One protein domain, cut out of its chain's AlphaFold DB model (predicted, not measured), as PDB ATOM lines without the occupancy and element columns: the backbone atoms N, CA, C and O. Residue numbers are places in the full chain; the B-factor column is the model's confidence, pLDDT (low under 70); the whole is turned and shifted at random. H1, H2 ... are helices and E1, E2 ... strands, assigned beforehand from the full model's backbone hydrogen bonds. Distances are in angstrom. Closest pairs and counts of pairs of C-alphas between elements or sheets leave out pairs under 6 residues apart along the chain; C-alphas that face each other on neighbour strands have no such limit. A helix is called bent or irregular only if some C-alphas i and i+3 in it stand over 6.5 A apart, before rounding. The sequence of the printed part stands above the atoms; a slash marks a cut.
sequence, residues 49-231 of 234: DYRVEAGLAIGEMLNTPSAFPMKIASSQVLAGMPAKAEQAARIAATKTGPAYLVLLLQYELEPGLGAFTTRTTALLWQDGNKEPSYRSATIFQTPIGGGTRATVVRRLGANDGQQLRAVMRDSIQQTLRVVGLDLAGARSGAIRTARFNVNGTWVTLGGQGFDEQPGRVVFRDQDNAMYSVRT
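This is residues 49 to 231 of the 234 residues of an uncharacterized protein of Variovorax sp. 770b2 (UniProt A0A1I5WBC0). A seven-stranded sheet, twisted, is folded back on itself: E1, E2, E3 and E7 make a broad leaf, E6 is the hinge, and E5 and E4 face that leaf. The long arm H3b of the bent helix H3 packs on the broad leaf, H1 packs on H3b, H2 grazes the sheet beside E1 and E2, and H3a makes a corner with H3b. The printed part has 183 residues, with named elements in the order H1 H2 E1 E2 E3 H3 E4 E5 E6 E7; the class is mixed, helices and strands. The sheet runs E1 E2 E3 E7 E6 E5 E4 and is mixed. The whole is compact, with a radius of gyration of the C-alphas of 17.3 A and spans of 55 by 39 by 31 A.

Start at C-alpha 100, (242.697, 256.700, 222.154), where E1 begins; it takes residues 100 to 109, over 29.0 A. E2, residues 115 to 125, covers 32.4 A, and E3, residues 134 to 143, 29.8 A. Next read E4, residues 191 to 198, E5, residues 201 to 213, E6, residues 216 to 220, and E7, residues 226 to 230, which ends at C-alpha 230, (268.621, 246.190, 233.021). H1 is residues 50 to 62, 18.3 A, and H2 residues 84 to 93, 14.2 A. H3, residues 149 to 183, was assigned as one helix by its hydrogen bonds but is bent: C-alphas 160 and 163 are 8.6 A apart. Its arms are H3a, residues 149 to 160, irregular with C-alphas 156 and 159 8.5 A apart, and H3b, residues 163 to 183, 30.1 A.

E1, E2 and E3 form a meander, each strand the antiparallel neighbour of the one before; look for N 104 and O 121, 2.9 A, and N 120 and O 138, 2.8 A. E3 and E7 are parallel, with N 139 and O 226 at 2.7 A. E4, E5, E6 and E7 form a second meander, with N 196 and O 203 at 2.8 A, N 208 and O 220 at 2.8 A, and N 227 and O 219 at 2.8 A. E5 bends by 113 degrees at residue 210. H3b is on the sheet; its closest C-alphas to E3 are Ser 171 and Phe 140, 6.1 A. H1 touches H3b's residues 165 to 173, closest at the C-alphas of Glu 53 and Arg 169, 5.3 A, a steep tilt of 49 degrees, the same way. H3a and H3b touch only at the corner, closest at the C-alphas of Leu 156 and Leu 164, 5.4 A, about perpendicular at 86 degrees. H2 only grazes the sheet, with residues 87 to 93. Every O i to N i+4 pair is within hydrogen-bond range in H1 and H2; H3a has 6 of 8 and H3b 16 of 17.

The two C-alphas farthest apart, those of Thr 96 and Thr 148, are 55.4 A apart. The printed part has no cut. The link from H1 to H2, residues 63 to 83, is long. The mean pLDDT of the printed part is 91.5, and no printed residue is under 70.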
ATOM      1  N   ASP A  49     261.309 241.937 211.860       88.25
ATOM      2  CA  ASP A  49     260.356 243.045 211.944       88.25
ATOM      3  C   ASP A  49     259.886 243.291 213.387       88.25
ATOM      4  O   ASP A  49     259.064 242.557 213.943       88.25
ATOM      5  N   TYR A  50     260.344 244.401 213.966       90.50
ATOM      6  CA  TYR A  50     259.929 244.867 215.291       90.50
ATOM      7  C   TYR A  50     258.401 244.967 215.450       90.50
ATOM      8  O   TYR A  50     257.870 244.750 216.539       90.50
ATOM      9  N   ARG A  51     257.659 245.280 214.379       91.00
ATOM     10  CA  ARG A  51     256.195 245.437 214.430       91.00
ATOM     11  C   ARG A  51     255.484 244.116 214.685       91.00
ATOM     12  O   ARG A  51     254.444 244.119 215.341       91.00
ATOM     13  N   VAL A  52     256.039 243.007 214.195       92.69
ATOM     14  CA  VAL A  52     255.510 241.663 214.461       92.69
ATOM     15  C   VAL A  52     255.630 241.361 215.952       92.69
ATOM     16  O   VAL A  52     254.631 241.038 216.592       92.69
ATOM     17  N   GLU A  53     256.813 241.574 216.532       94.19
ATOM     18  CA  GLU A  53     257.038 241.356 217.967       94.19
ATOM     19  C   GLU A  53     256.224 242.315 218.842       94.19
ATOM     20  O   GLU A  53     255.702 241.908 219.881       94.19
ATOM     21  N   ALA A  54     256.032 243.562 218.405       92.75
ATOM     22  CA  ALA A  54     255.151 244.503 219.087       92.75
ATOM     23  C   ALA A  54     253.686 244.053 219.068       92.75
ATOM     24  O   ALA A  54     253.002 244.155 220.086       92.75
ATOM     25  N   GLY A  55     253.208 243.518 217.940       92.31
ATOM     26  CA  GLY A  55     251.865 242.951 217.832       92.31
ATOM     27  C   GLY A  55     251.659 241.769 218.782       92.31
ATOM     28  O   GLY A  55     250.644 241.717 219.475       92.31
ATOM     29  N   LEU A  56     252.647 240.872 218.871       92.75
ATOM     30  CA  LEU A  56     252.629 239.742 219.804       92.75
ATOM     31  C   LEU A  56     252.625 240.208 221.267       92.75
ATOM     32  O   LEU A  56     251.773 239.770 222.034       92.75
ATOM     33  N   ALA A  57     253.511 241.138 221.641       91.88
ATOM     34  CA  ALA A  57     253.580 241.685 222.998       91.88
ATOM     35  C   ALA A  57     252.265 242.352 223.431       91.88
ATOM     36  O   ALA A  57     251.798 242.155 224.553       91.88
ATOM     37  N   ILE A  58     251.653 243.137 222.537       89.94
ATOM     38  CA  ILE A  58     250.355 243.761 222.800       89.94
ATOM     39  C   ILE A  58     249.286 242.676 222.948       89.94
ATOM     40  O   ILE A  58     248.533 242.713 223.914       89.94
ATOM     41  N   GLY A  59     249.248 241.683 222.055       87.81
ATOM     42  CA  GLY A  59     248.314 240.558 222.141       87.81
ATOM     43  C   GLY A  59     248.415 239.787 223.462       87.81
ATOM     44  O   GLY A  59     247.398 239.515 224.095       87.81
ATOM     45  N   GLU A  60     249.628 239.480 223.923       86.44
ATOM     46  CA  GLU A  60     249.869 238.841 225.224       86.44
ATOM     47  C   GLU A  60     249.343 239.699 226.389       86.44
ATOM     48  O   GLU A  60     248.648 239.189 227.275       86.44
ATOM     49  N   MET A  61     249.609 241.011 226.369       81.12
ATOM     50  CA  MET A  61     249.105 241.937 227.388       81.12
ATOM     51  C   MET A  61     247.571 241.993 227.394       81.12
ATOM     52  O   MET A  61     246.967 241.984 228.464       81.12
ATOM     53  N   LEU A  62     246.931 242.017 226.221       77.88
ATOM     54  CA  LEU A  62     245.468 242.028 226.094       77.88
ATOM     55  C   LEU A  62     244.809 240.775 226.674       77.88
ATOM     56  O   LEU A  62     243.703 240.852 227.204       77.88
ATOM     57  N   ASN A  63     245.493 239.638 226.579       80.81
ATOM     58  CA  ASN A  63     245.005 238.356 227.079       80.81
ATOM     59  C   ASN A  63     245.287 238.140 228.574       80.81
ATOM     60  O   ASN A  63     244.833 237.147 229.138       80.81
ATOM     61  N   THR A  64     246.014 239.054 229.223       81.75
ATOM     62  CA  THR A  64     246.350 238.960 230.645       81.75
ATOM     63  C   THR A  64     245.440 239.893 231.454       81.75
ATOM     64  O   THR A  64     245.570 241.117 231.350       81.75
ATOM     65  N   PRO A  65     244.517 239.361 232.279       74.12
ATOM     66  CA  PRO A  65     243.628 240.189 233.089       74.12
ATOM     67  C   PRO A  65     244.411 241.179 233.956       74.12
ATOM     68  O   PRO A  65     245.389 240.811 234.602       74.12
ATOM     69  N   SER A  66     243.970 242.439 233.976       76.06
ATOM     70  CA  SER A  66     244.550 243.512 234.800       76.06
ATOM     71  C   SER A  66     246.025 243.845 234.522       76.06
ATOM     72  O   SER A  66     246.641 244.560 235.310       76.06
ATOM     73  N   ALA A  67     246.602 243.387 233.402       80.00
ATOM     74  CA  ALA A  67     247.978 243.727 233.021       80.00
ATOM     75  C   ALA A  67     248.166 245.208 232.648       80.00
ATOM     76  O   ALA A  67     249.287 245.714 232.648       80.00
ATOM     77  N   PHE A  68     247.071 245.908 232.348       88.62
ATOM     78  CA  PHE A  68     247.049 247.332 232.048       88.62
ATOM     79  C   PHE A  68     245.900 247.995 232.825       88.62
ATOM     80  O   PHE A  68     244.830 247.393 232.942       88.62
ATOM     81  N   PRO A  69     246.074 249.220 233.359       88.50
ATOM     82  CA  PRO A  69     245.067 249.866 234.213       88.50
ATOM     83  C   PRO A  69     243.772 250.229 233.475       88.50
ATOM     84  O   PRO A  69     242.753 250.488 234.109       88.50
ATOM     85  N   MET A  70     243.797 250.268 232.140       87.00
ATOM     86  CA  MET A  70     242.631 250.545 231.305       87.00
ATOM     87  C   MET A  70     242.226 249.295 230.527       87.00
ATOM     88  O   MET A  70     243.077 248.591 229.984       87.00
ATOM     89  N   LYS A  71     240.916 249.058 230.396       87.38
ATOM     90  CA  LYS A  71     240.401 248.032 229.486       87.38
ATOM     91  C   LYS A  71     240.671 248.457 228.045       87.38
ATOM     92  O   LYS A  71     240.173 249.487 227.596       87.38
ATOM     93  N   ILE A  72     241.417 247.642 227.313       87.38
ATOM     94  CA  ILE A  72     241.720 247.914 225.911       87.38
ATOM     95  C   ILE A  72     240.622 247.294 225.042       87.38
ATOM     96  O   ILE A  72     240.398 246.088 225.074       87.38
ATOM     97  N   ALA A  73     239.911 248.136 224.290       88.31
ATOM     98  CA  ALA A  73     238.840 247.699 223.394       88.31
ATOM     99  C   ALA A  73     239.380 247.127 222.073       88.31
ATOM    100  O   ALA A  73     238.815 246.185 221.523       88.31
ATOM    101  N   SER A  74     240.464 247.706 221.562       89.50
ATOM    102  CA  SER A  74     241.150 247.272 220.347       89.50
ATOM    103  C   SER A  74     242.577 247.821 220.319       89.50
ATOM    104  O   SER A  74     242.902 248.784 221.017       89.50
ATOM    105  N   SER A  75     243.436 247.209 219.506       90.44
ATOM    106  CA  SER A  75     244.815 247.648 219.294       90.44
ATOM    107  C   SER A  75     245.231 247.451 217.843       90.44
ATOM    108  O   SER A  75     244.785 246.506 217.195       90.44
ATOM    109  N   GLN A  76     246.137 248.293 217.358       91.69
ATOM    110  CA  GLN A  76     246.726 248.170 216.031       91.69
ATOM    111  C   GLN A  76     248.191 248.605 216.081       91.69
ATOM    112  O   GLN A  76     248.513 249.610 216.712       91.69
ATOM    113  N   VAL A  77     249.059 247.873 215.384       92.56
ATOM    114  CA  VAL A  77     250.446 248.283 215.134       92.56
ATOM    115  C   VAL A  77     250.535 248.811 213.708       92.56
ATOM    116  O   VAL A  77     250.090 248.154 212.767       92.56
ATOM    117  N   LEU A  78     251.087 250.012 213.551       89.81
ATOM    118  CA  LEU A  78     251.243 250.687 212.265       89.81
ATOM    119  C   LEU A  78     252.723 250.909 211.960       89.81
ATOM    120  O   LEU A  78     253.554 250.979 212.861       89.81
ATOM    121  N   ALA A  79     253.051 251.056 210.675       83.69
ATOM    122  CA  ALA A  79     254.407 251.393 210.235       83.69
ATOM    123  C   ALA A  79     254.837 252.818 210.632       83.69
ATOM    124  O   ALA A  79     256.021 253.132 210.637       83.69
ATOM    125  N   GLY A  80     253.873 253.680 210.946       83.94
ATOM    126  CA  GLY A  80     254.089 255.061 211.339       83.94
ATOM    127  C   GLY A  80     252.792 255.686 211.832       83.94
ATOM    128  O   GLY A  80     251.771 255.007 211.965       83.94
ATOM    129  N   MET A  81     252.832 256.989 212.099       83.94
ATOM    130  CA  MET A  81     251.637 257.716 212.514       83.94
ATOM    131  C   MET A  81     250.548 257.671 211.440       83.94
ATOM    132  O   MET A  81     250.866 257.853 210.260       83.94
ATOM    133  N   PRO A  82     249.269 257.513 211.835       88.44
ATOM    134  CA  PRO A  82     248.154 257.737 210.930       88.44
ATOM    135  C   PRO A  82     248.251 259.110 210.266       88.44
ATOM    136  O   PRO A  82     248.734 260.081 210.864       88.44
ATOM    137  N   ALA A  83     247.738 259.214 209.042       92.56
ATOM    138  CA  ALA A  83     247.636 260.500 208.367       92.56
ATOM    139  C   ALA A  83     246.818 261.487 209.217       92.56
ATOM    140  O   ALA A  83     245.909 261.098 209.950       92.56
ATOM    141  N   LYS A  84     247.096 262.792 209.091       93.69
ATOM    142  CA  LYS A  84     246.483 263.837 209.934       93.69
ATOM    143  C   LYS A  84     244.953 263.744 210.012       93.69
ATOM    144  O   LYS A  84     244.393 263.912 211.091       93.69
ATOM    145  N   ALA A  85     244.287 263.485 208.885       96.00
ATOM    146  CA  ALA A  85     242.831 263.351 208.832       96.00
ATOM    147  C   ALA A  85     242.332 262.131 209.626       96.00
ATOM    148  O   ALA A  85     241.375 262.243 210.387       96.00
ATOM    149  N   GLU A  86     243.015 260.994 209.504       95.25
ATOM    150  CA  GLU A  86     242.691 259.775 210.243       95.25
ATOM    151  C   GLU A  86     242.947 259.948 211.745       95.25
ATOM    152  O   GLU A  86     242.103 259.596 212.564       95.25
ATOM    153  N   GLN A  87     244.071 260.567 212.116       94.44
ATOM    154  CA  GLN A  87     244.380 260.892 213.507       94.44
ATOM    155  C   GLN A  87     243.302 261.802 214.116       94.44
ATOM    156  O   GLN A  87     242.829 261.543 215.220       94.44
ATOM    157  N   ALA A  88     242.871 262.839 213.390       95.38
ATOM    158  CA  ALA A  88     241.805 263.734 213.839       95.38
ATOM    159  C   ALA A  88     240.462 263.004 213.996       95.38
ATOM    160  O   ALA A  88     239.749 263.249 214.968       95.38
ATOM    161  N   ALA A  89     240.136 262.081 213.085       95.88
ATOM    162  CA  ALA A  89     238.932 261.261 213.178       95.88
ATOM    163  C   ALA A  89     238.963 260.333 214.404       95.88
ATOM    164  O   ALA A  89     237.981 260.266 215.143       95.88
ATOM    165  N   ARG A  90     240.103 259.675 214.671       95.81
ATOM    166  CA  ARG A  90     240.299 258.827 215.860       95.81
ATOM    167  C   ARG A  90     240.155 259.627 217.159       95.81
ATOM    168  O   ARG A  90     239.479 259.171 218.072       95.81
ATOM    169  N   ILE A  91     240.714 260.839 217.221       97.06
ATOM    170  CA  ILE A  91     240.567 261.740 218.377       97.06
ATOM    171  C   ILE A  91     239.106 262.178 218.552       97.06
ATOM    172  O   ILE A  91     238.571 262.094 219.655       97.06
ATOM    173  N   ALA A  92     238.426 262.593 217.480       97.12
ATOM    174  CA  ALA A  92     237.023 263.007 217.546       97.12
ATOM    175  C   ALA A  92     236.094 261.872 218.016       97.12
ATOM    176  O   ALA A  92     235.157 262.119 218.777       97.12
ATOM    177  N   ALA A  93     236.386 260.627 217.624       97.06
ATOM    178  CA  ALA A  93     235.635 259.444 218.043       97.06
ATOM    179  C   ALA A  93     235.697 259.181 219.560       97.06
ATOM    180  O   ALA A  93     234.797 258.538 220.097       97.06
ATOM    181  N   THR A  94     236.692 259.725 220.276       97.31
ATOM    182  CA  THR A  94     236.786 259.597 221.745       97.31
ATOM    183  C   THR A  94     235.687 260.359 222.495       97.31
ATOM    184  O   THR A  94     235.490 260.115 223.678       97.31
ATOM    185  N   LYS A  95     234.933 261.253 221.833       96.69
ATOM    186  CA  LYS A  95     233.845 262.028 222.463       96.69
ATOM    187  C   LYS A  95     232.719 261.147 223.011       96.69
ATOM    188  O   LYS A  95     232.121 261.469 224.030       96.69
ATOM    189  N   THR A  96     232.395 260.074 222.299       95.94
ATOM    190  CA  THR A  96     231.325 259.126 222.660       95.94
ATOM    191  C   THR A  96     231.813 257.679 222.632       95.94
ATOM    192  O   THR A  96     231.010 256.753 222.690       95.94
ATOM    193  N   GLY A  97     233.119 257.482 222.465       94.56
ATOM    194  CA  GLY A  97     233.756 256.193 222.243       94.56
ATOM    195  C   GLY A  97     234.902 255.939 223.223       94.56
ATOM    196  O   GLY A  97     235.091 256.698 224.173       94.56
ATOM    197  N   PRO A  98     235.674 254.860 223.015       95.50
ATOM    198  CA  PRO A  98     236.821 254.555 223.857       95.50
ATOM    199  C   PRO A  98     237.906 255.633 223.750       95.50
ATOM    200  O   PRO A  98     238.041 256.312 222.730       95.50
ATOM    201  N   ALA A  99     238.717 255.737 224.804       96.50
ATOM    202  CA  ALA A  99     239.933 256.539 224.798       96.50
ATOM    203  C   ALA A  99     240.906 256.066 223.709       96.50
ATOM    204  O   ALA A  99     240.959 254.880 223.374       96.50
ATOM    205  N   TYR A 100     241.718 256.986 223.195       96.81
ATOM    206  CA  TYR A 100     242.697 256.700 222.154       96.81
ATOM    207  C   TYR A 100     244.117 256.892 222.688       96.81
ATOM    208  O   TYR A 100     244.554 258.021 222.902       96.81
ATOM    209  N   LEU A 101     244.825 255.782 222.915       95.81
ATOM    210  CA  LEU A 101     246.229 255.759 223.329       95.81
ATOM    211  C   LEU A 101     247.129 255.510 222.115       95.81
ATOM    212  O   LEU A 101     246.969 254.514 221.411       95.81
ATOM    213  N   VAL A 102     248.108 256.385 221.911       95.81
ATOM    214  CA  VAL A 102     249.156 256.244 220.898       95.81
ATOM    215  C   VAL A 102     250.500 256.077 221.590       95.81
ATOM    216  O   VAL A 102     250.864 256.885 222.443       95.81
ATOM    217  N   LEU A 103     251.252 255.058 221.175       95.19
ATOM    218  CA  LEU A 103     252.649 254.857 221.553       95.19
ATOM    219  C   LEU A 103     253.526 255.110 220.325       95.19
ATOM    220  O   LEU A 103     253.614 254.285 219.418       95.19
ATOM    221  N   LEU A 104     254.148 256.283 220.287       94.56
ATOM    222  CA  LEU A 104     255.106 256.683 219.261       94.56
ATOM    223  C   LEU A 104     256.474 256.127 219.620       94.56
ATOM    224  O   LEU A 104     257.138 256.685 220.490       94.56
ATOM    225  N   LEU A 105     256.889 255.050 218.964       91.81
ATOM    226  CA  LEU A 105     258.106 254.336 219.320       91.81
ATOM    227  C   LEU A 105     259.202 254.506 218.268       91.81
ATOM    228  O   LEU A 105     258.992 254.278 217.080       91.81
ATOM    229  N   GLN A 106     260.390 254.856 218.744       91.81
ATOM    230  CA  GLN A 106     261.653 254.758 218.024       91.81
ATOM    231  C   GLN A 106     262.478 253.658 218.683       91.81
ATOM    232  O   GLN A 106     262.566 253.617 219.911       91.81
ATOM    233  N   TYR A 107     263.063 252.771 217.887       91.25
ATOM    234  CA  TYR A 107     263.965 251.732 218.368       91.25
ATOM    235  C   TYR A 107     265.300 251.830 217.647       91.25
ATOM    236  O   TYR A 107     265.368 252.225 216.485       91.25
ATOM    237  N   GLU A 108     266.355 251.459 218.356       87.88
ATOM    238  CA  GLU A 108     267.716 251.463 217.854       87.88
ATOM    239  C   GLU A 108     268.460 250.260 218.432       87.88
ATOM    240  O   GLU A 108     268.507 250.057 219.648       87.88
ATOM    241  N   LEU A 109     269.066 249.476 217.546       86.88
ATOM    242  CA  LEU A 109     270.185 248.623 217.904       86.88
ATOM    243  C   LEU A 109     271.448 249.437 217.623       86.88
ATOM    244  O   LEU A 109     271.738 249.718 216.461       86.88
ATOM    245  N   GLU A 110     272.153 249.856 218.676       82.44
ATOM    246  CA  GLU A 110     273.280 250.784 218.540       82.44
ATOM    247  C   GLU A 110     274.315 250.261 217.526       82.44
ATOM    248  O   GLU A 110     274.596 249.060 217.525       82.44
ATOM    249  N   PRO A 111     274.984 251.118 216.729       73.56
ATOM    250  CA  PRO A 111     276.011 250.674 215.772       73.56
ATOM    251  C   PRO A 111     277.167 249.880 216.413       73.56
ATOM    252  O   PRO A 111     277.796 249.014 215.796       73.56
ATOM    253  N   GLY A 112     277.462 250.164 217.685       76.81
ATOM    254  CA  GLY A 112     278.429 249.414 218.491       76.81
ATOM    255  C   GLY A 112     277.933 248.043 218.969       76.81
ATOM    256  O   GLY A 112     278.720 247.284 219.526       76.81
ATOM    257  N   LEU A 113     276.650 247.726 218.764       83.88
ATOM    258  CA  LEU A 113     275.913 246.605 219.354       83.88
ATOM    259  C   LEU A 113     276.031 246.560 220.890       83.88
ATOM    260  O   LEU A 113     276.011 245.488 221.498       83.88
ATOM    261  N   GLY A 114     276.189 247.732 221.513       86.56
ATOM    262  CA  GLY A 114     276.342 247.882 222.959       86.56
ATOM    263  C   GLY A 114     275.020 247.667 223.685       86.56
ATOM    264  O   GLY A 114     274.964 246.903 224.654       86.56
ATOM    265  N   ALA A 115     273.956 248.280 223.172       91.56
ATOM    266  CA  ALA A 115     272.609 248.160 223.702       91.56
ATOM    267  C   ALA A 115     271.526 248.175 222.609       91.56
ATOM    268  O   ALA A 115     271.739 248.617 221.480       91.56
ATOM    269  N   PHE A 116     270.348 247.682 222.986       93.38
ATOM    270  CA  PHE A 116     269.094 247.897 222.279       93.38
ATOM    271  C   PHE A 116     268.277 248.895 223.089       93.38
ATOM    272  O   PHE A 116     268.015 248.664 224.275       93.38
ATOM    273  N   THR A 117     267.889 249.991 222.449       94.62
ATOM    274  CA  THR A 117     267.224 251.123 223.087       94.62
ATOM    275  C   THR A 117     265.902 251.395 222.390       94.62
ATOM    276  O   THR A 117     265.835 251.399 221.162       94.62
ATOM    277  N   THR A 118     264.853 251.685 223.157       96.06
ATOM    278  CA  THR A 118     263.641 252.301 222.610       96.06
ATOM    279  C   THR A 118     263.331 253.599 223.329       96.06
ATOM    280  O   THR A 118     263.525 253.733 224.536       96.06
ATOM    281  N   ARG A 119     262.831 254.570 222.570       96.12
ATOM    282  CA  ARG A 119     262.291 255.833 223.067       96.12
ATOM    283  C   ARG A 119     260.841 255.894 222.634       96.12
ATOM    284  O   ARG A 119     260.539 255.753 221.452       96.12
ATOM    285  N   THR A 120     259.936 256.025 223.589       97.25
ATOM    286  CA  THR A 120     258.499 256.015 223.337       97.25
ATOM    287  C   THR A 120     257.849 257.254 223.909       97.25
ATOM    288  O   THR A 120     257.987 257.536 225.094       97.25
ATOM    289  N   THR A 121     257.091 257.959 223.079       97.12
ATOM    290  CA  THR A 121     256.171 259.000 223.536       97.12
ATOM    291  C   THR A 121     254.775 258.401 223.613       97.12
ATOM    292  O   THR A 121     254.237 257.960 222.596       97.12
ATOM    293  N   ALA A 122     254.182 258.378 224.803       97.12
ATOM    294  CA  ALA A 122     252.806 257.940 224.993       97.12
ATOM    295  C   ALA A 122     251.877 259.156 225.038       97.12
ATOM    296  O   ALA A 122     252.159 260.126 225.740       97.12
ATOM    297  N   LEU A 123     250.782 259.107 224.280       97.38
ATOM    298  CA  LEU A 123     249.784 260.171 224.182       97.38
ATOM    299  C   LEU A 123     248.387 259.563 224.306       97.38
ATOM    300  O   LEU A 123     248.047 258.666 223.539       97.38
ATOM    301  N   LEU A 124     247.581 260.050 225.245       97.50
ATOM    302  CA  LEU A 124     246.209 259.586 225.461       97.50
ATOM    303  C   LEU A 124     245.226 260.723 225.191       97.50
ATOM    304  O   LEU A 124     245.368 261.800 225.763       97.50
ATOM    305  N   TRP A 125     244.213 260.466 224.369       98.00
ATOM    306  CA  TRP A 125     243.070 261.355 224.165       98.00
ATOM    307  C   TRP A 125     241.796 260.733 224.723       98.00
ATOM    308  O   TRP A 125     241.546 259.535 224.553       98.00
ATOM    309  N   GLN A 126     240.986 261.569 225.364       95.88
ATOM    310  CA  GLN A 126     239.717 261.215 225.992       95.88
ATOM    311  C   GLN A 126     238.711 262.348 225.789       95.88
ATOM    312  O   GLN A 126     239.100 263.505 225.603       95.88
ATOM    313  N   ASP A 127     237.425 262.004 225.830       94.75
ATOM    314  CA  ASP A 127     236.296 262.941 225.872       94.75
ATOM    315  C   ASP A 127     236.228 263.931 224.693       94.75
ATOM    316  O   ASP A 127     235.641 265.009 224.782       94.75
ATOM    317  N   GLY A 128     236.823 263.578 223.549       92.00
ATOM    318  CA  GLY A 128     236.851 264.424 222.354       92.00
ATOM    319  C   GLY A 128     237.793 265.627 222.458       92.00
ATOM    320  O   GLY A 128     237.730 266.520 221.606       92.00
ATOM    321  N   ASN A 129     238.661 265.671 223.475       94.38
ATOM    322  CA  ASN A 129     239.663 266.720 223.622       94.38
ATOM    323  C   ASN A 129     240.637 266.702 222.438       94.38
ATOM    324  O   ASN A 129     241.080 265.645 222.000       94.38
ATOM    325  N   LYS A 130     240.980 267.883 221.908       93.69
ATOM    326  CA  LYS A 130     241.937 268.001 220.790       93.69
ATOM    327  C   LYS A 130     243.377 267.753 221.239       93.69
ATOM    328  O   LYS A 130     244.169 267.183 220.490       93.69
ATOM    329  N   GLU A 131     243.691 268.155 222.465       96.00
ATOM    330  CA  GLU A 131     244.974 267.897 223.111       96.00
ATOM    331  C   GLU A 131     244.916 266.601 223.930       96.00
ATOM    332  O   GLU A 131     243.848 266.258 224.448       96.00
ATOM    333  N   PRO A 132     246.035 265.869 224.048       96.81
ATOM    334  CA  PRO A 132     246.073 264.658 224.849       96.81
ATOM    335  C   PRO A 132     245.926 264.996 226.339       96.81
ATOM    336  O   PRO A 132     246.611 265.884 226.847       96.81
ATOM    337  N   SER A 133     245.068 264.260 227.046       95.44
ATOM    338  CA  SER A 133     244.889 264.349 228.502       95.44
ATOM    339  C   SER A 133     246.087 263.788 229.269       95.44
ATOM    340  O   SER A 133     246.319 264.158 230.418       95.44
ATOM    341  N   TYR A 134     246.867 262.915 228.631       96.56
ATOM    342  CA  TYR A 134     248.095 262.367 229.187       96.56
ATOM    343  C   TYR A 134     249.207 262.324 228.140       96.56
ATOM    344  O   TYR A 134     248.992 261.956 226.981       96.56
ATOM    345  N   ARG A 135     250.411 262.697 228.579       96.75
ATOM    346  CA  ARG A 135     251.643 262.677 227.797       96.75
ATOM    347  C   ARG A 135     252.783 262.196 228.680       96.75
ATOM    348  O   ARG A 135     252.984 262.742 229.759       96.75
ATOM    349  N   SER A 136     253.568 261.254 228.179       96.06
ATOM    350  CA  SER A 136     254.793 260.823 228.850       96.06
ATOM    351  C   SER A 136     255.863 260.372 227.864       96.06
ATOM    352  O   SER A 136     255.580 260.064 226.702       96.06
ATOM    353  N   ALA A 137     257.104 260.350 228.345       96.88
ATOM    354  CA  ALA A 137     258.249 259.786 227.651       96.88
ATOM    355  C   ALA A 137     258.741 258.558 228.422       96.88
ATOM    356  O   ALA A 137     258.958 258.621 229.630       96.88
ATOM    357  N   THR A 138     258.907 257.440 227.722       97.38
ATOM    358  CA  THR A 138     259.437 256.186 228.261       97.38
ATOM    359  C   THR A 138     260.672 255.775 227.477       97.38
ATOM    360  O   THR A 138     260.680 255.819 226.247       97.38
ATOM    361  N   ILE A 139     261.721 255.373 228.181       97.44
ATOM    362  CA  ILE A 139     262.988 254.929 227.620       97.44
ATOM    363  C   ILE A 139     263.260 253.526 228.144       97.44
ATOM    364  O   ILE A 139     263.360 253.298 229.349       97.44
ATOM    365  N   PHE A 140     263.403 252.580 227.228       97.06
ATOM    366  CA  PHE A 140     263.865 251.235 227.532       97.06
ATOM    367  C   PHE A 140     265.297 251.084 227.047       97.06
ATOM    368  O   PHE A 140     265.621 251.518 225.942       97.06
ATOM    369  N   GLN A 141     266.129 250.405 227.831       95.62
ATOM    370  CA  GLN A 141     267.414 249.936 227.336       95.62
ATOM    371  C   GLN A 141     267.795 248.586 227.939       95.62
ATOM    372  O   GLN A 141     267.669 248.351 229.145       95.62
ATOM    373  N   THR A 142     268.308 247.701 227.089       94.81
ATOM    374  CA  THR A 142     268.976 246.475 227.522       94.81
ATOM    375  C   THR A 142     270.360 246.377 226.884       94.81
ATOM    376  O   THR A 142     270.490 246.628 225.684       94.81
ATOM    377  N   PRO A 143     271.402 245.990 227.639       92.75
ATOM    378  CA  PRO A 143     272.693 245.648 227.065       92.75
ATOM    379  C   PRO A 143     272.561 244.505 226.056       92.75
ATOM    380  O   PRO A 143     271.843 243.531 226.289       92.75
ATOM    381  N   ILE A 144     273.291 244.626 224.952       89.81
ATOM    382  CA  ILE A 144     273.393 243.633 223.877       89.81
ATOM    383  C   ILE A 144     274.840 243.174 223.687       89.81
ATOM    384  O   ILE A 144     275.076 242.188 223.000       89.81
ATOM    385  N   GLY A 145     275.819 243.829 224.308       80.88
ATOM    386  CA  GLY A 145     277.233 243.496 224.141       80.88
ATOM    387  C   GLY A 145     277.655 242.096 224.630       80.88
ATOM    388  O   GLY A 145     276.875 241.141 224.727       80.88
ATOM    389  N   GLY A 146     278.947 241.963 224.932       77.25
ATOM    390  CA  GLY A 146     279.534 240.726 225.466       77.25
ATOM    391  C   GLY A 146     280.371 239.946 224.454       77.25
ATOM    392  O   GLY A 146     280.106 238.774 224.196       77.25
ATOM    393  N   GLY A 147     281.383 240.598 223.879       81.50
ATOM    394  CA  GLY A 147     282.353 239.981 222.973       81.50
ATOM    395  C   GLY A 147     282.659 240.855 221.761       81.50
ATOM    396  O   GLY A 147     282.329 242.040 221.726       81.50
ATOM    397  N   THR A 148     283.287 240.259 220.747       86.94
ATOM    398  CA  THR A 148     283.508 240.928 219.459       86.94
ATOM    399  C   THR A 148     282.184 241.141 218.726       86.94
ATOM    400  O   THR A 148     281.252 240.344 218.865       86.94
ATOM    401  N   ARG A 149     282.111 242.171 217.877       83.94
ATOM    402  CA  ARG A 149     280.919 242.471 217.064       83.94
ATOM    403  C   ARG A 149     280.397 241.247 216.300       83.94
ATOM    404  O   ARG A 149     279.209 240.955 216.364       83.94
ATOM    405  N   ALA A 150     281.283 240.484 215.654       85.44
ATOM    406  CA  ALA A 150     280.916 239.266 214.923       85.44
ATOM    407  C   ALA A 150     280.252 238.206 215.822       85.44
ATOM    408  O   ALA A 150     279.307 237.532 215.412       85.44
ATOM    409  N   THR A 151     280.708 238.085 217.072       89.12
ATOM    410  CA  THR A 151     280.108 237.175 218.057       89.12
ATOM    411  C   THR A 151     278.701 237.628 218.435       89.12
ATOM    412  O   THR A 151     277.800 236.795 218.513       89.12
ATOM    413  N   VAL A 152     278.501 238.937 218.620       89.38
ATOM    414  CA  VAL A 152     277.188 239.512 218.942       89.38
ATOM    415  C   VAL A 152     276.209 239.321 217.785       89.38
ATOM    416  O   VAL A 152     275.123 238.802 218.018       89.38
ATOM    417  N   VAL A 153     276.597 239.638 216.543       88.44
ATOM    418  CA  VAL A 153     275.739 239.432 215.356       88.44
ATOM    419  C   VAL A 153     275.334 237.967 215.221       88.44
ATOM    420  O   VAL A 153     274.149 237.667 215.100       88.44
ATOM    421  N   ARG A 154     276.292 237.034 215.324       89.12
ATOM    422  CA  ARG A 154     276.000 235.595 215.260       89.12
ATOM    423  C   ARG A 154     275.025 235.163 216.352       89.12
ATOM    424  O   ARG A 154     274.122 234.382 216.080       89.12
ATOM    425  N   ARG A 155     275.200 235.654 217.581       91.50
ATOM    426  CA  ARG A 155     274.320 235.330 218.713       91.50
ATOM    427  C   ARG A 155     272.911 235.896 218.511       91.50
ATOM    428  O   ARG A 155     271.944 235.194 218.774       91.50
ATOM    429  N   LEU A 156     272.803 237.129 218.015       91.56
ATOM    430  CA  LEU A 156     271.522 237.781 217.742       91.56
ATOM    431  C   LEU A 156     270.777 237.179 216.555       91.56
ATOM    432  O   LEU A 156     269.558 237.241 216.567       91.56
ATOM    433  N   GLY A 157     271.477 236.618 215.564       90.06
ATOM    434  CA  GLY A 157     270.871 235.920 214.424       90.06
ATOM    435  C   GLY A 157     270.647 234.418 214.644       90.06
ATOM    436  O   GLY A 157     269.962 233.778 213.850       90.06
ATOM    437  N   ALA A 158     271.209 233.832 215.705       91.25
ATOM    438  CA  ALA A 158     271.042 232.412 216.004       91.25
ATOM    439  C   ALA A 158     269.578 232.062 216.314       91.25
ATOM    440  O   ALA A 158     268.836 232.874 216.870       91.25
ATOM    441  N   ASN A 159     269.190 230.821 215.998       93.31
ATOM    442  CA  ASN A 159     267.840 230.291 216.223       93.31
ATOM    443  C   ASN A 159     266.749 231.212 215.655       93.31
ATOM    444  O   ASN A 159     265.808 231.571 216.366       93.31
ATOM    445  N   ASP A 160     266.909 231.636 214.397       90.31
ATOM    446  CA  ASP A 160     265.968 232.552 213.738       90.31
ATOM    447  C   ASP A 160     265.789 233.851 214.550       90.31
ATOM    448  O   ASP A 160     264.692 234.299 214.866       90.31
ATOM    449  N   GLY A 161     266.896 234.399 215.044       92.06
ATOM    450  CA  GLY A 161     266.909 235.628 215.830       92.06
ATOM    451  C   GLY A 161     266.106 235.600 217.126       92.06
ATOM    452  O   GLY A 161     265.629 236.641 217.580       92.06
ATOM    453  N   GLN A 162     265.947 234.430 217.752       94.38
ATOM    454  CA  GLN A 162     265.170 234.266 218.985       94.38
ATOM    455  C   GLN A 162     265.549 235.288 220.072       94.38
ATOM    456  O   GLN A 162     264.666 235.853 220.715       94.38
ATOM    457  N   GLN A 163     266.847 235.557 220.267       93.56
ATOM    458  CA  GLN A 163     267.296 236.523 221.274       93.56
ATOM    459  C   GLN A 163     266.896 237.957 220.912       93.56
ATOM    460  O   GLN A 163     266.440 238.698 221.781       93.56
ATOM    461  N   LEU A 164     267.062 238.354 219.648       93.75
ATOM    462  CA  LEU A 164     266.707 239.696 219.199       93.75
ATOM    463  C   LEU A 164     265.193 239.913 219.287       93.75
ATOM    464  O   LEU A 164     264.759 240.891 219.888       93.75
ATOM    465  N   ARG A 165     264.391 238.960 218.800       95.12
ATOM    466  CA  ARG A 165     262.924 238.991 218.918       95.12
ATOM    467  C   ARG A 165     262.463 239.083 220.374       95.12
ATOM    468  O   ARG A 165     261.604 239.899 220.695       95.12
ATOM    469  N   ALA A 166     263.085 238.324 221.281       95.06
ATOM    470  CA  ALA A 166     262.784 238.399 222.711       95.06
ATOM    471  C   ALA A 166     263.089 239.784 223.307       95.06
ATOM    472  O   ALA A 166     262.309 240.283 224.115       95.06
ATOM    473  N   VAL A 167     264.184 240.428 222.892       95.12
ATOM    474  CA  VAL A 167     264.504 241.805 223.303       95.12
ATOM    475  C   VAL A 167     263.465 242.798 222.780       95.12
ATOM    476  O   VAL A 167     263.005 243.643 223.545       95.12
ATOM    477  N   MET A 168     263.068 242.681 221.510       95.94
ATOM    478  CA  MET A 168     262.033 243.530 220.904       95.94
ATOM    479  C   MET A 168     260.673 243.366 221.598       95.94
ATOM    480  O   MET A 168     259.923 244.326 221.767       95.94
ATOM    481  N   ARG A 169     260.350 242.146 222.040       95.81
ATOM    482  CA  ARG A 169     259.129 241.871 222.800       95.81
ATOM    483  C   ARG A 169     259.195 242.447 224.215       95.81
ATOM    484  O   ARG A 169     258.259 243.128 224.635       95.81
ATOM    485  N   ASP A 170     260.312 242.238 224.920       95.06
ATOM    486  CA  ASP A 170     260.548 242.788 226.267       95.06
ATOM    487  C   ASP A 170     260.467 244.323 226.253       95.06
ATOM    488  O   ASP A 170     259.863 244.909 227.149       95.06
ATOM    489  N   SER A 171     260.986 244.999 225.218       96.31
ATOM    490  CA  SER A 171     260.913 246.465 225.139       96.31
ATOM    491  C   SER A 171     259.480 246.991 225.097       96.31
ATOM    492  O   SER A 171     259.173 247.982 225.764       96.31
ATOM    493  N   ILE A 172     258.573 246.316 224.386       95.38
ATOM    494  CA  ILE A 172     257.151 246.686 224.354       95.38
ATOM    495  C   ILE A 172     256.457 246.355 225.669       95.38
ATOM    496  O   ILE A 172     255.778 247.222 226.223       95.38
ATOM    497  N   GLN A 173     256.654 245.149 226.202       94.50
ATOM    498  CA  GLN A 173     256.057 244.736 227.477       94.50
ATOM    499  C   GLN A 173     256.447 245.695 228.612       94.50
ATOM    500  O   GLN A 173     255.597 246.136 229.386       94.50
ATOM    501  N   GLN A 174     257.719 246.089 228.674       95.06
ATOM    502  CA  GLN A 174     258.220 247.027 229.676       95.06
ATOM    503  C   GLN A 174     257.709 248.447 229.459       95.06
ATOM    504  O   GLN A 174     257.354 249.118 230.426       95.06
ATOM    505  N   THR A 175     257.619 248.901 228.208       95.88
ATOM    506  CA  THR A 175     257.030 250.208 227.889       95.88
ATOM    507  C   THR A 175     255.573 250.270 228.345       95.88
ATOM    508  O   THR A 175     255.179 251.210 229.031       95.88
ATOM    509  N   LEU A 176     254.781 249.245 228.027       94.06
ATOM    510  CA  LEU A 176     253.377 249.149 228.423       94.06
ATOM    511  C   LEU A 176     253.216 249.085 229.941       94.06
ATOM    512  O   LEU A 176     252.371 249.789 230.489       94.06
ATOM    513  N   ARG A 177     254.055 248.311 230.635       93.44
ATOM    514  CA  ARG A 177     254.061 248.254 232.101       93.44
ATOM    515  C   ARG A 177     254.322 249.626 232.714       93.44
ATOM    516  O   ARG A 177     253.559 250.065 233.567       93.44
ATOM    517  N   VAL A 178     255.376 250.307 232.271       94.94
ATOM    518  CA  VAL A 178     255.766 251.618 232.800       94.94
ATOM    519  C   VAL A 178     254.689 252.668 232.532       94.94
ATOM    520  O   VAL A 178     254.294 253.376 233.454       94.94
ATOM    521  N   VAL A 179     254.145 252.717 231.313       95.44
ATOM    522  CA  VAL A 179     253.016 253.598 230.970       95.44
ATOM    523  C   VAL A 179     251.779 253.263 231.807       95.44
ATOM    524  O   VAL A 179     251.097 254.167 232.282       95.44
ATOM    525  N   GLY A 180     251.489 251.980 232.021       94.25
ATOM    526  CA  GLY A 180     250.376 251.536 232.855       94.25
ATOM    527  C   GLY A 180     250.530 251.974 234.312       94.25
ATOM    528  O   GLY A 180     249.604 252.529 234.895       94.25
ATOM    529  N   LEU A 181     251.715 251.802 234.893       93.75
ATOM    530  CA  LEU A 181     252.014 252.290 236.239       93.75
ATOM    531  C   LEU A 181     251.896 253.816 236.326       93.75
ATOM    532  O   LEU A 181     251.356 254.341 237.299       93.75
ATOM    533  N   ASP A 182     252.354 254.534 235.301       94.94
ATOM    534  CA  ASP A 182     252.272 255.992 235.260       94.94
ATOM    535  C   ASP A 182     250.825 256.496 235.231       94.94
ATOM    536  O   ASP A 182     250.478 257.400 235.997       94.94
ATOM    537  N   LEU A 183     249.978 255.869 234.410       94.25
ATOM    538  CA  LEU A 183     248.538 256.126 234.330       94.25
ATOM    539  C   LEU A 183     247.807 255.762 235.627       94.25
ATOM    540  O   LEU A 183     246.862 256.445 236.007       94.25
ATOM    541  N   ALA A 184     248.264 254.722 236.328       92.75
ATOM    542  CA  ALA A 184     247.745 254.333 237.639       92.75
ATOM    543  C   ALA A 184     248.225 255.245 238.787       92.75
ATOM    544  O   ALA A 184     247.820 255.052 239.931       92.75
ATOM    545  N   GLY A 185     249.083 256.234 238.510       91.50
ATOM    546  CA  GLY A 185     249.564 257.187 239.510       91.50
ATOM    547  C   GLY A 185     250.784 256.718 240.309       91.50
ATOM    548  O   GLY A 185     251.034 257.235 241.396       91.50
ATOM    549  N   ALA A 186     251.585 255.778 239.795       88.75
ATOM    550  CA  ALA A 186     252.839 255.378 240.435       88.75
ATOM    551  C   ALA A 186     253.859 256.535 240.415       88.75
ATOM    552  O   ALA A 186     254.334 256.971 239.355       88.75
ATOM    553  N   ARG A 187     254.179 257.077 241.596       81.38
ATOM    554  CA  ARG A 187     255.028 258.277 241.744       81.38
ATOM    555  C   ARG A 187     256.133 258.164 242.796       81.38
ATOM    556  O   ARG A 187     256.960 259.064 242.864       81.38
ATOM    557  N   SER A 188     256.168 257.102 243.602       81.19
ATOM    558  CA  SER A 188     257.039 257.039 244.785       81.19
ATOM    559  C   SER A 188     257.824 255.733 244.894       81.19
ATOM    560  O   SER A 188     257.373 254.689 244.426       81.19
ATOM    561  N   GLY A 189     259.000 255.818 245.518       87.88
ATOM    562  CA  GLY A 189     259.934 254.720 245.756       87.88
ATOM    563  C   GLY A 189     261.261 255.235 246.327       87.88
ATOM    564  O   GLY A 189     261.373 256.392 246.727       87.88
ATOM    565  N   ALA A 190     262.296 254.403 246.369       91.62
ATOM    566  CA  ALA A 190     263.645 254.881 246.673       91.62
ATOM    567  C   ALA A 190     264.278 255.542 245.437       91.62
ATOM    568  O   ALA A 190     263.918 255.213 244.306       91.62
ATOM    569  N   ILE A 191     265.261 256.422 245.637       93.88
ATOM    570  CA  ILE A 191     266.139 256.828 244.535       93.88
ATOM    571  C   ILE A 191     266.869 255.587 244.026       93.88
ATOM    572  O   ILE A 191     267.438 254.816 244.803       93.88
ATOM    573  N   ARG A 192     266.834 255.385 242.713       93.44
ATOM    574  CA  ARG A 192     267.525 254.289 242.043       93.44
ATOM    575  C   ARG A 192     268.485 254.854 241.011       93.44
ATOM    576  O   ARG A 192     268.223 255.897 240.417       93.44
ATOM    577  N   THR A 193     269.576 254.138 240.784       92.75
ATOM    578  CA  THR A 193     270.530 254.427 239.717       92.75
ATOM    579  C   THR A 193     270.698 253.206 238.825       92.75
ATOM    580  O   THR A 193     270.503 252.070 239.260       92.75
ATOM    581  N   ALA A 194     271.035 253.440 237.563       92.56
ATOM    582  CA  ALA A 194     271.338 252.396 236.598       92.56
ATOM    583  C   ALA A 194     272.410 252.874 235.618       92.56
ATOM    584  O   ALA A 194     272.546 254.070 235.350       92.56
ATOM    585  N   ARG A 195     273.166 251.923 235.066       93.38
ATOM    586  CA  ARG A 195     274.091 252.185 233.963       93.38
ATOM    587  C   ARG A 195     273.290 252.250 232.668       93.38
ATOM    588  O   ARG A 195     272.504 251.352 232.383       93.38
ATOM    589  N   PHE A 196     273.496 253.308 231.900       93.12
ATOM    590  CA  PHE A 196     272.808 253.577 230.647       93.12
ATOM    591  C   PHE A 196     273.835 253.904 229.568       93.12
ATOM    592  O   PHE A 196     274.745 254.701 229.791       93.12
ATOM    593  N   ASN A 197     273.711 253.280 228.406       90.94
ATOM    594  CA  ASN A 197     274.547 253.529 227.251       90.94
ATOM    595  C   ASN A 197     274.052 254.772 226.506       90.94
ATOM    596  O   ASN A 197     272.887 254.859 226.115       90.94
ATOM    597  N   VAL A 198     274.950 255.733 226.325       88.06
ATOM    598  CA  VAL A 198     274.777 256.904 225.475       88.06
ATOM    599  C   VAL A 198     275.866 256.849 224.413       88.06
ATOM    600  O   VAL A 198     277.034 257.116 224.701       88.06
ATOM    601  N   ASN A 199     275.488 256.506 223.182       80.88
ATOM    602  CA  ASN A 199     276.377 256.501 222.014       80.88
ATOM    603  C   ASN A 199     277.679 255.704 222.237       80.88
ATOM    604  O   ASN A 199     278.774 256.166 221.919       80.88
ATOM    605  N   GLY A 200     277.573 254.514 222.827       81.38
ATOM    606  CA  GLY A 200     278.699 253.633 223.140       81.38
ATOM    607  C   GLY A 200     279.357 253.881 224.502       81.38
ATOM    608  O   GLY A 200     280.196 253.082 224.911       81.38
ATOM    609  N   THR A 201     278.977 254.938 225.227       86.25
ATOM    610  CA  THR A 201     279.530 255.260 226.551       86.25
ATOM    611  C   THR A 201     278.519 254.970 227.648       86.25
ATOM    612  O   THR A 201     277.410 255.495 227.643       86.25
ATOM    613  N   TRP A 202     278.914 254.173 228.638       90.00
ATOM    614  CA  TRP A 202     278.065 253.876 229.788       90.00
ATOM    615  C   TRP A 202     278.178 254.968 230.854       90.00
ATOM    616  O   TRP A 202     279.237 255.169 231.460       90.00
ATOM    617  N   VAL A 203     277.064 255.640 231.124       92.56
ATOM    618  CA  VAL A 203     276.913 256.654 232.173       92.56
ATOM    619  C   VAL A 203     275.992 256.142 233.272       92.56
ATOM    620  O   VAL A 203     275.216 255.211 233.069       92.56
ATOM    621  N   THR A 204     276.081 256.733 234.458       94.19
ATOM    622  CA  THR A 204     275.141 256.438 235.541       94.19
ATOM    623  C   THR A 204     274.012 257.455 235.492       94.19
ATOM    624  O   THR A 204     274.253 258.647 235.662       94.19
ATOM    625  N   LEU A 205     272.792 256.979 235.262       93.50
ATOM    626  CA  LEU A 205     271.574 257.766 235.407       93.50
ATOM    627  C   LEU A 205     270.889 257.396 236.717       93.50
ATOM    628  O   LEU A 205     271.118 256.315 237.266       93.50
ATOM    629  N   GLY A 206     270.036 258.281 237.213       92.06
ATOM    630  CA  GLY A 206     269.245 257.992 238.391       92.06
ATOM    631  C   GLY A 206     268.037 258.889 238.516       92.06
ATOM    632  O   GLY A 206     267.930 259.931 237.871       92.06
ATOM    633  N   GLY A 207     267.128 258.458 239.371       94.75
ATOM    634  CA  GLY A 207     265.903 259.178 239.622       94.75
ATOM    635  C   GLY A 207     265.017 258.458 240.617       94.75
ATOM    636  O   GLY A 207     265.420 257.507 241.292       94.75
ATOM    637  N   GLN A 208     263.791 258.942 240.699       96.19
ATOM    638  CA  GLN A 208     262.785 258.460 241.618       96.19
ATOM    639  C   GLN A 208     262.273 257.094 241.152       96.19
ATOM    640  O   GLN A 208     261.576 257.003 240.142       96.19
ATOM    641  N   GLY A 209     262.624 256.021 241.863       95.38
ATOM    642  CA  GLY A 209     262.094 254.687 241.593       95.38
ATOM    643  C   GLY A 209     260.578 254.650 241.774       95.38
ATOM    644  O   GLY A 209     260.048 255.367 242.625       95.38
ATOM    645  N   PHE A 210     259.891 253.835 240.972       93.50
ATOM    646  CA  PHE A 210     258.434 253.657 241.076       93.50
ATOM    647  C   PHE A 210     257.939 252.246 240.704       93.50
ATOM    648  O   PHE A 210     256.732 252.024 240.635       93.50
ATOM    649  N   ASP A 211     258.849 251.298 240.469       92.19
ATOM    650  CA  ASP A 211     258.549 249.878 240.263       92.19
ATOM    651  C   ASP A 211     259.767 249.040 240.676       92.19
ATOM    652  O   ASP A 211     260.913 249.475 240.519       92.19
ATOM    653  N   GLU A 212     259.528 247.843 241.207       84.25
ATOM    654  CA  GLU A 212     260.580 246.921 241.636       84.25
ATOM    655  C   GLU A 212     260.531 245.654 240.790       84.25
ATOM    656  O   GLU A 212     259.541 244.924 240.783       84.25
ATOM    657  N   GLN A 213     261.615 245.394 240.056       88.19
ATOM    658  CA  GLN A 213     261.713 244.250 239.159       88.19
ATOM    659  C   GLN A 213     263.060 243.538 239.330       88.19
ATOM    660  O   GLN A 213     264.113 244.185 239.335       88.19
ATOM    661  N   PRO A 214     263.077 242.198 239.415       87.56
ATOM    662  CA  PRO A 214     264.324 241.449 239.391       87.56
ATOM    663  C   PRO A 214     265.139 241.754 238.126       87.56
ATOM    664  O   PRO A 214     264.659 241.621 237.000       87.56
ATOM    665  N   GLY A 215     266.395 242.164 238.308       89.50
ATOM    666  CA  GLY A 215     267.324 242.411 237.203       89.50
ATOM    667  C   GLY A 215     267.044 243.672 236.375       89.50
ATOM    668  O   GLY A 215     267.637 243.834 235.303       89.50
ATOM    669  N   ARG A 216     266.142 244.553 236.827       93.44
ATOM    670  CA  ARG A 216     265.750 245.773 236.113       93.44
ATOM    671  C   ARG A 216     265.463 246.912 237.088       93.44
ATOM    672  O   ARG A 216     264.806 246.734 238.104       93.44
ATOM    673  N   VAL A 217     265.950 248.096 236.747       93.88
ATOM    674  CA  VAL A 217     265.671 249.337 237.460       93.88
ATOM    675  C   VAL A 217     264.643 250.127 236.671       93.88
ATOM    676  O   VAL A 217     264.816 250.352 235.470       93.88
ATOM    677  N   VAL A 218     263.596 250.563 237.363       95.88
ATOM    678  CA  VAL A 218     262.573 251.446 236.816       95.88
ATOM    679  C   VAL A 218     262.508 252.713 237.656       95.88
ATOM    680  O   VAL A 218     262.295 252.654 238.868       95.88
ATOM    681  N   PHE A 219     262.734 253.858 237.020       95.62
ATOM    682  CA  PHE A 219     262.799 255.149 237.698       95.62
ATOM    683  C   PHE A 219     262.366 256.292 236.787       95.62
ATOM    684  O   PHE A 219     262.374 256.165 235.565       95.62
ATOM    685  N   ARG A 220     261.968 257.411 237.388       95.94
ATOM    686  CA  ARG A 220     261.633 258.662 236.709       95.94
ATOM    687  C   ARG A 220     262.740 259.671 236.986       95.94
ATOM    688  O   ARG A 220     263.098 259.857 238.149       95.94
ATOM    689  N   ASP A 221     263.308 260.267 235.948       94.31
ATOM    690  CA  ASP A 221     264.343 261.289 236.106       94.31
ATOM    691  C   ASP A 221     263.748 262.666 236.470       94.31
ATOM    692  O   ASP A 221     262.555 262.799 236.758       94.31
ATOM    693  N   GLN A 222     264.598 263.694 236.491       92.38
ATOM    694  CA  GLN A 222     264.209 265.067 236.831       92.38
ATOM    695  C   GLN A 222     263.328 265.725 235.754       92.38
ATOM    696  O   GLN A 222     262.520 266.592 236.082       92.38
ATOM    697  N   ASP A 223     263.427 265.269 234.502       91.88
ATOM    698  CA  ASP A 223     262.633 265.736 233.359       91.88
ATOM    699  C   ASP A 223     261.309 264.961 233.211       91.88
ATOM    700  O   ASP A 223     260.554 265.150 232.255       91.88
ATOM    701  N   ASN A 224     260.992 264.103 234.184       91.94
ATOM    702  CA  ASN A 224     259.860 263.180 234.193       91.94
ATOM    703  C   ASN A 224     259.894 262.091 233.108       91.94
ATOM    704  O   ASN A 224     258.886 261.408 232.899       91.94
ATOM    705  N   ALA A 225     261.036 261.870 232.453       95.12
ATOM    706  CA  ALA A 225     261.215 260.722 231.581       95.12
ATOM    707  C   ALA A 225     261.310 259.445 232.423       95.12
ATOM    708  O   ALA A 225     261.976 259.382 233.459       95.12
ATOM    709  N   MET A 226     260.604 258.411 231.983       96.94
ATOM    710  CA  MET A 226     260.532 257.135 232.680       96.94
ATOM    711  C   MET A 226     261.490 256.138 232.051       96.94
ATOM    712  O   MET A 226     261.427 255.877 230.856       96.94
ATOM    713  N   TYR A 227     262.351 255.545 232.861       96.75
ATOM    714  CA  TYR A 227     263.385 254.622 232.427       96.75
ATOM    715  C   TYR A 227     263.049 253.200 232.847       96.75
ATOM    716  O   TYR A 227     262.577 252.967 233.955       96.75
ATOM    717  N   SER A 228     263.353 252.247 231.971       96.88
ATOM    718  CA  SER A 228     263.325 250.813 232.241       96.88
ATOM    719  C   SER A 228     264.625 250.194 231.731       96.88
ATOM    720  O   SER A 228     264.794 249.962 230.531       96.88
ATOM    721  N   VAL A 229     265.564 249.938 232.644       95.44
ATOM    722  CA  VAL A 229     266.954 249.585 232.305       95.44
ATOM    723  C   VAL A 229     267.383 248.319 233.039       95.44
ATOM    724  O   VAL A 229     267.109 248.166 234.228       95.44
ATOM    725  N   ARG A 230     268.064 247.389 232.363       90.94
ATOM    726  CA  ARG A 230     268.621 246.190 233.021       90.94
ATOM    727  C   ARG A 230     269.740 246.562 234.004       90.94
ATOM    728  O   ARG A 230     270.596 247.379 233.689       90.94
ATOM    729  N   THR A 231     269.777 245.910 235.167       79.31
ATOM    730  CA  THR A 231     270.820 246.133 236.191       79.31
ATOM    731  C   THR A 231     272.182 245.554 235.806       79.31
ATOM    732  O   THR A 231     273.199 246.024 236.298       79.31
TER     733      THR A 231